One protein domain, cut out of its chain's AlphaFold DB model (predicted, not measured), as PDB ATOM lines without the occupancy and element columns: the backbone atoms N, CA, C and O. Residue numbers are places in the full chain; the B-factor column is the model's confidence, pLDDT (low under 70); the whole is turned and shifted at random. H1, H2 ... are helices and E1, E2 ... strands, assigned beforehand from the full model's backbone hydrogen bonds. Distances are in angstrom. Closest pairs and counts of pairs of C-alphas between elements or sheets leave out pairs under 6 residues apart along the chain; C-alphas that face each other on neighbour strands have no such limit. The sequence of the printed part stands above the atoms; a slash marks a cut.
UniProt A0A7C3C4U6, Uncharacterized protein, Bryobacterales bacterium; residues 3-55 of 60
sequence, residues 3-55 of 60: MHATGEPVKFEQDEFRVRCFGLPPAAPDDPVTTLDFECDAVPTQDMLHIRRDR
ATOM      1  N   MET A   3      34.971 -54.649  22.465       90.19
ATOM      2  CA  MET A   3      36.306 -55.082  22.887       90.19
ATOM      3  C   MET A   3      36.391 -56.606  22.846       90.19
ATOM      4  O   MET A   3      35.505 -57.285  23.361       90.19
ATOM      5  N   HIS A   4      37.453 -57.144  22.255       87.56
ATOM      6  CA  HIS A   4      37.620 -58.588  22.100       87.56
ATOM      7  C   HIS A   4      37.810 -59.291  23.452       87.56
ATOM      8  O   HIS A   4      37.182 -60.312  23.717       87.56
ATOM      9  N   ALA A   5      38.630 -58.703  24.329       87.19
ATOM     10  CA  ALA A   5      38.995 -59.290  25.616       87.19
ATOM     11  C   ALA A   5      37.821 -59.402  26.601       87.19
ATOM     12  O   ALA A   5      37.706 -60.390  27.321       87.19
ATOM     13  N   THR A   6      36.950 -58.391  26.643       87.06
ATOM     14  CA  THR A   6      35.862 -58.302  27.632       87.06
ATOM     15  C   THR A   6      34.474 -58.505  27.029       87.06
ATOM     16  O   THR A   6      33.508 -58.712  27.759       87.06
ATOM     17  N   GLY A   7      34.339 -58.418  25.704       87.94
ATOM     18  CA  GLY A   7      33.047 -58.375  25.022       87.94
ATOM     19  C   GLY A   7      32.276 -57.068  25.229       87.94
ATOM     20  O   GLY A   7      31.152 -56.946  24.740       87.94
ATOM     21  N   GLU A   8      32.850 -56.086  25.931       89.62
ATOM     22  CA  GLU A   8      32.165 -54.836  26.246       89.62
ATOM     23  C   GLU A   8      31.932 -53.986  24.988       89.62
ATOM     24  O   GLU A   8      32.809 -53.890  24.119       89.62
ATOM     25  N   PRO A   9      30.758 -53.343  24.866       90.38
ATOM     26  CA  PRO A   9      30.449 -52.505  23.718       90.38
ATOM     27  C   PRO A   9      31.317 -51.244  23.716       90.38
ATOM     28  O   PRO A   9      31.442 -50.556  24.730       90.38
ATOM     29  N   VAL A  10      31.854 -50.890  22.548       90.88
ATOM     30  CA  VAL A  10      32.608 -49.644  22.372       90.88
ATOM     31  C   VAL A  10      31.715 -48.597  21.728       90.88
ATOM     32  O   VAL A  10      31.124 -48.830  20.672       90.88
ATOM     33  N   LYS A  11      31.629 -47.422  22.358       93.25
ATOM     34  CA  LYS A  11      30.933 -46.271  21.779       93.25
ATOM     35  C   LYS A  11      31.759 -45.729  20.624       93.25
ATOM     36  O   LYS A  11      32.957 -45.503  20.781       93.25
ATOM     37  N   PHE A  12      31.128 -45.475  19.488       93.00
ATOM     38  CA  PHE A  12      31.814 -44.900  18.342       93.00
ATOM     39  C   PHE A  12      30.920 -43.922  17.583       93.00
ATOM     40  O   PHE A  12      29.696 -44.008  17.639       93.00
ATOM     41  N   GLU A  13      31.556 -43.002  16.867       94.31
ATOM     42  CA  GLU A  13      30.919 -42.136  15.878       94.31
ATOM     43  C   GLU A  13      31.701 -42.241  14.572       94.31
ATOM     44  O   GLU A  13      32.934 -42.192  14.581       94.31
ATOM     45  N   GLN A  14      30.996 -42.345  13.450       90.50
ATOM     46  CA  GLN A  14      31.587 -42.259  12.120       90.50
ATOM     47  C   GLN A  14      31.211 -40.919  11.494       90.50
ATOM     48  O   GLN A  14      30.038 -40.559  11.434       90.50
ATOM     49  N   ASP A  15      32.226 -40.181  11.056       90.12
ATOM     50  CA  ASP A  15      32.073 -39.006  10.208       90.12
ATOM     51  C   ASP A  15      32.558 -39.321   8.781       90.12
ATOM     52  O   ASP A  15      32.978 -40.442   8.488       90.12
ATOM     53  N   GLU A  16      32.482 -38.337   7.883       89.12
ATOM     54  CA  GLU A  16      32.882 -38.481   6.475       89.12
ATOM     55  C   GLU A  16      34.340 -38.943   6.302       89.12
ATOM     56  O   GLU A  16      34.668 -39.626   5.338       89.12
ATOM     57  N   PHE A  17      35.226 -38.610   7.244       89.12
ATOM     58  CA  PHE A  17      36.664 -38.809   7.083       89.12
ATOM     59  C   PHE A  17      37.253 -39.872   8.013       89.12
ATOM     60  O   PHE A  17      38.403 -40.269   7.813       89.12
ATOM     61  N   ARG A  18      36.538 -40.289   9.066       89.44
ATOM     62  CA  ARG A  18      37.049 -41.238  10.067       89.44
ATOM     63  C   ARG A  18      35.963 -41.850  10.948       89.44
ATOM     64  O   ARG A  18      34.896 -41.285  11.170       89.44
ATOM     65  N   VAL A  19      36.335 -42.956  11.586       91.69
ATOM     66  CA  VAL A  19      35.639 -43.517  12.749       91.69
ATOM     67  C   VAL A  19      36.380 -43.096  14.020       91.69
ATOM     68  O   VAL A  19      37.608 -43.162  14.086       91.69
ATOM     69  N   ARG A  20      35.648 -42.641  15.037       93.38
ATOM     70  CA  ARG A  20      36.170 -42.292  16.365       93.38
ATOM     71  C   ARG A  20      35.572 -43.220  17.406       93.38
ATOM     72  O   ARG A  20      34.358 -43.354  17.472       93.38
ATOM     73  N   CYS A  21      36.428 -43.802  18.235       92.94
ATOM     74  CA  CYS A  21      36.030 -44.648  19.357       92.94
ATOM     75  C   CYS A  21      36.121 -43.838  20.656       92.94
ATOM     76  O   CYS A  21      37.050 -43.048  20.827       92.94
ATOM     77  N   PHE A  22      35.174 -44.032  21.569       91.62
ATOM     78  CA  PHE A  22      35.043 -43.278  22.813       91.62
ATOM     79  C   PHE A  22      34.805 -44.204  24.000       91.62
ATOM     80  O   PHE A  22      34.319 -45.324  23.848       91.62
ATOM     81  N   GLY A  23      35.092 -43.692  25.200       89.06
ATOM     82  CA  GLY A  23      34.832 -44.416  26.446       89.06
ATOM     83  C   GLY A  23      35.687 -45.671  26.609       89.06
ATOM     84  O   GLY A  23      35.271 -46.587  27.307       89.06
ATOM     85  N   LEU A  24      36.847 -45.720  25.949       90.44
ATOM     86  CA  LEU A  24      37.816 -46.791  26.139       90.44
ATOM     87  C   LEU A  24      38.441 -46.688  27.540       90.44
ATOM     88  O   LEU A  24      38.646 -45.569  28.029       90.44
ATOM     89  N   PRO A  25      38.744 -47.825  28.187       88.81
ATOM     90  CA  PRO A  25      39.393 -47.825  29.487       88.81
ATOM     91  C   PRO A  25      40.799 -47.204  29.401       88.81
ATOM     92  O   PRO A  25      41.456 -47.286  28.360       88.81
ATOM     93  N   PRO A  26      41.286 -46.577  30.486       87.81
ATOM     94  CA  PRO A  26      42.600 -45.929  30.504       87.81
ATOM     95  C   PRO A  26      43.766 -46.923  30.411       87.81
ATOM     96  O   PRO A  26      44.861 -46.541  30.007       87.81
ATOM     97  N   ALA A  27      43.534 -48.182  30.782       88.75
ATOM     98  CA  ALA A  27      44.465 -49.288  30.628       88.75
ATOM     99  C   ALA A  27      43.802 -50.392  29.798       88.75
ATOM    100  O   ALA A  27      42.595 -50.618  29.922       88.75
ATOM    101  N   ALA A  28      44.596 -51.065  28.966       87.75
ATOM    102  CA  ALA A  28      44.145 -52.222  28.207       87.75
ATOM    103  C   ALA A  28      43.705 -53.344  29.175       87.75
ATOM    104  O   ALA A  28      44.451 -53.648  30.108       87.75
ATOM    105  N   PRO A  29      42.505 -53.935  29.013       86.06
ATOM    106  CA  PRO A  29      42.063 -55.075  29.824       86.06
ATOM    107  C   PRO A  29      42.914 -56.350  29.663       86.06
ATOM    108  O   PRO A  29      42.882 -57.214  30.535       86.06
ATOM    109  N   ASP A  30      43.658 -56.472  28.571       88.19
ATOM    110  CA  ASP A  30      44.552 -57.574  28.215       88.19
ATOM    111  C   ASP A  30      45.975 -57.065  27.936       88.19
ATOM    112  O   ASP A  30      46.182 -55.934  27.491       88.19
ATOM    113  N   ASP A  31      46.967 -57.915  28.216       84.69
ATOM    114  CA  ASP A  31      48.391 -57.623  28.031       84.69
ATOM    115  C   ASP A  31      48.927 -58.371  26.796       84.69
ATOM    116  O   ASP A  31      48.672 -59.573  26.659       84.69
ATOM    117  N   PRO A  32      49.660 -57.706  25.880       87.81
ATOM    118  CA  PRO A  32      50.144 -56.319  25.954       87.81
ATOM    119  C   PRO A  32      49.204 -55.268  25.337       87.81
ATOM    120  O   PRO A  32      49.441 -54.069  25.490       87.81
ATOM    121  N   VAL A  33      48.185 -55.687  24.582       86.88
ATOM    122  CA  VAL A  33      47.264 -54.797  23.858       86.88
ATOM    123  C   VAL A  33      45.879 -55.419  23.728       86.88
ATOM    124  O   VAL A  33      45.765 -56.630  23.571       86.88
ATOM    125  N   THR A  34      44.852 -54.566  23.669       87.56
ATOM    126  CA  THR A  34      43.464 -54.958  23.386       87.56
ATOM    127  C   THR A  34      43.125 -54.874  21.914       87.56
ATOM    128  O   THR A  34      43.460 -53.902  21.235       87.56
ATOM    129  N   THR A  35      42.364 -55.858  21.439       91.12
ATOM    130  CA  THR A  35      41.779 -55.847  20.092       91.12
ATOM    131  C   THR A  35      40.333 -55.349  20.120       91.12
ATOM    132  O   THR A  35      39.573 -55.645  21.044       91.12
ATOM    133  N   LEU A  36      39.949 -54.583  19.098       91.44
ATOM    134  CA  LEU A  36      38.583 -54.107  18.890       91.44
ATOM    135  C   LEU A  36      37.972 -54.810  17.681       91.44
ATOM    136  O   LEU A  36      38.544 -54.784  16.592       91.44
ATOM    137  N   ASP A  37      36.786 -55.376  17.871       91.06
ATOM    138  CA  ASP A  37      36.058 -56.077  16.823       91.06
ATOM    139  C   ASP A  37      35.113 -55.101  16.108       91.06
ATOM    140  O   ASP A  37      34.206 -54.509  16.720       91.06
ATOM    141  N   PHE A  38      35.314 -54.956  14.797       89.56
ATOM    142  CA  PHE A  38      34.475 -54.169  13.897       89.56
ATOM    143  C   PHE A  38      33.671 -55.097  12.994       89.56
ATOM    144  O   PHE A  38      34.227 -55.958  12.318       89.56
ATOM    145  N   GLU A  39      32.362 -54.888  12.969       89.88
ATOM    146  CA  GLU A  39      31.461 -55.531  12.022       89.88
ATOM    147  C   GLU A  39      31.055 -54.469  11.004       89.88
ATOM    148  O   GLU A  39      30.624 -53.380  11.391       89.88
ATOM    149  N   CYS A  40      31.278 -54.758   9.725       89.62
ATOM    150  CA  CYS A  40      31.067 -53.817   8.636       89.62
ATOM    151  C   CYS A  40      30.050 -54.396   7.655       89.62
ATOM    152  O   CYS A  40      30.196 -55.537   7.223       89.62
ATOM    153  N   ASP A  41      29.094 -53.573   7.228       89.44
ATOM    154  CA  ASP A  41      28.105 -53.959   6.212       89.44
ATOM    155  C   ASP A  41      28.739 -54.156   4.817       89.44
ATOM    156  O   ASP A  41      28.161 -54.792   3.939       89.44
ATOM    157  N   ALA A  42      29.939 -53.603   4.605       90.81
ATOM    158  CA  ALA A  42      30.710 -53.698   3.372       90.81
ATOM    159  C   ALA A  42      32.219 -53.793   3.658       90.81
ATOM    160  O   ALA A  42      32.678 -53.595   4.784       90.81
ATOM    161  N   VAL A  43      33.007 -54.069   2.614       91.69
ATOM    162  CA  VAL A  43      34.474 -54.091   2.712       91.69
ATOM    163  C   VAL A  43      34.979 -52.703   3.133       91.69
ATOM    164  O   VAL A  43      34.666 -51.723   2.455       91.69
ATOM    165  N   PRO A  44      35.767 -52.585   4.218       89.19
ATOM    166  CA  PRO A  44      36.312 -51.300   4.634       89.19
ATOM    167  C   PRO A  44      37.318 -50.788   3.595       89.19
ATOM    168  O   PRO A  44      38.279 -51.475   3.248       89.19
ATOM    169  N   THR A  45      37.113 -49.563   3.109       89.38
ATOM    170  CA  THR A  45      37.983 -48.915   2.117       89.38
ATOM    171  C   THR A  45      38.660 -47.685   2.700       89.38
ATOM    172  O   THR A  45      38.001 -46.836   3.299       89.38
ATOM    173  N   GLN A  46      39.962 -47.540   2.463       87.12
ATOM    174  CA  GLN A  46      40.710 -46.338   2.816       87.12
ATOM    175  C   GLN A  46      41.004 -45.513   1.556       87.12
ATOM    176  O   GLN A  46      41.921 -45.834   0.802       87.12
ATOM    177  N   ASP A  47      40.254 -44.428   1.340       91.50
ATOM    178  CA  ASP A  47      40.501 -43.489   0.239       91.50
ATOM    179  C   ASP A  47      41.293 -42.265   0.719       91.50
ATOM    180  O   ASP A  47      40.763 -41.265   1.210       91.50
ATOM    181  N   MET A  48      42.612 -42.341   0.552       91.38
ATOM    182  CA  MET A  48      43.513 -41.250   0.917       91.38
ATOM    183  C   MET A  48      43.405 -40.035  -0.015       91.38
ATOM    184  O   MET A  48      43.758 -38.929   0.401       91.38
ATOM    185  N   LEU A  49      42.958 -40.209  -1.265       92.94
ATOM    186  CA  LEU A  49      42.819 -39.106  -2.219       92.94
ATOM    187  C   LEU A  49      41.596 -38.256  -1.884       92.94
ATOM    188  O   LEU A  49      41.722 -37.031  -1.845       92.94
ATOM    189  N   HIS A  50      40.468 -38.892  -1.563       90.38
ATOM    190  CA  HIS A  50      39.269 -38.216  -1.066       90.38
ATOM    191  C   HIS A  50      39.585 -37.359   0.165       90.38
ATOM    192  O   HIS A  50      39.335 -36.155   0.156       90.38
ATOM    193  N   ILE A  51      40.270 -37.923   1.168       89.88
ATOM    194  CA  ILE A  51      40.665 -37.171   2.371       89.88
ATOM    195  C   ILE A  51      41.536 -35.963   2.005       89.88
ATOM    196  O   ILE A  51      41.328 -34.864   2.513       89.88
ATOM    197  N   ARG A  52      42.540 -36.140   1.137       88.44
ATOM    198  CA  ARG A  52      43.468 -35.057   0.771       88.44
ATOM    199  C   ARG A  52      42.800 -33.922   0.000       88.44
ATOM    200  O   ARG A  52      43.258 -32.782   0.146       88.44
ATOM    201  N   ARG A  53      41.822 -34.254  -0.843       92.12
ATOM    202  CA  ARG A  53      41.091 -33.322  -1.705       92.12
ATOM    203  C   ARG A  53      40.004 -32.581  -0.931       92.12
ATOM    204  O   ARG A  53      39.946 -31.360  -1.020       92.12
ATOM    205  N   ASP A  54      39.208 -33.310  -0.154       92.19
ATOM    206  CA  ASP A  54      37.918 -32.816   0.336       92.19
ATOM    207  C   ASP A  54      37.952 -32.403   1.810       92.19
ATOM    208  O   ASP A  54      37.165 -31.553   2.224       92.19
ATOM    209  N   ARG A  55      38.893 -32.922   2.616       89.81
ATOM    210  CA  ARG A  55      38.985 -32.549   4.034       89.81
ATOM    211  C   ARG A  55      39.529 -31.121   4.175       89.81
ATOM    212  O   ARG A  55      40.704 -30.894   3.859       89.81
TER     213      ARG A  55
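This is residues 3 to 55 of the 60 residues of an uncharacterized protein of Bryobacterales bacterium (UniProt A0A7C3C4U6). There is little regular structure here: a small two-stranded hairpin, E1 and E2, and a short helix, H1, beyond its turn, joined by a long, wide loop, residues 23 to 47. Of this loop, residues 39 to 45 stick out. The 53 printed residues hold E1, E2 and H1 in that order; the class is mixed, with only 15 residues in named elements. The whole is loose, with a radius of gyration of the C-alphas of 13.9 A, and elongated, spanning 38 by 23 by 19 A.

E1, residues 11 to 14, begins at C-alpha 11 (30.933, -46.271, 21.779) and is 10.5 A long. E2, residues 19 to 22, measures 10.1 A. H1, residues 48 to 54, also measures 10.1 A and ends at C-alpha 54 (37.918, -32.816, 0.336).

E1 and E2 form an antiparallel hairpin, their directions 157 degrees apart. C-alphas 12 and 21 face each other at 4.3 A; N 20 and O 13 are within hydrogen-bond range at 2.8 A. H1 is apart from E1. In H1 every O i to N i+4 pair is within hydrogen-bond range.

The C-alphas farthest apart, of Asp 31 and Arg 53, are 39.1 A apart. The printed part has no cut. The link from E1 to E2 is tight; that from E2 to H1 is long. No printed residue is under 70 in pLDDT.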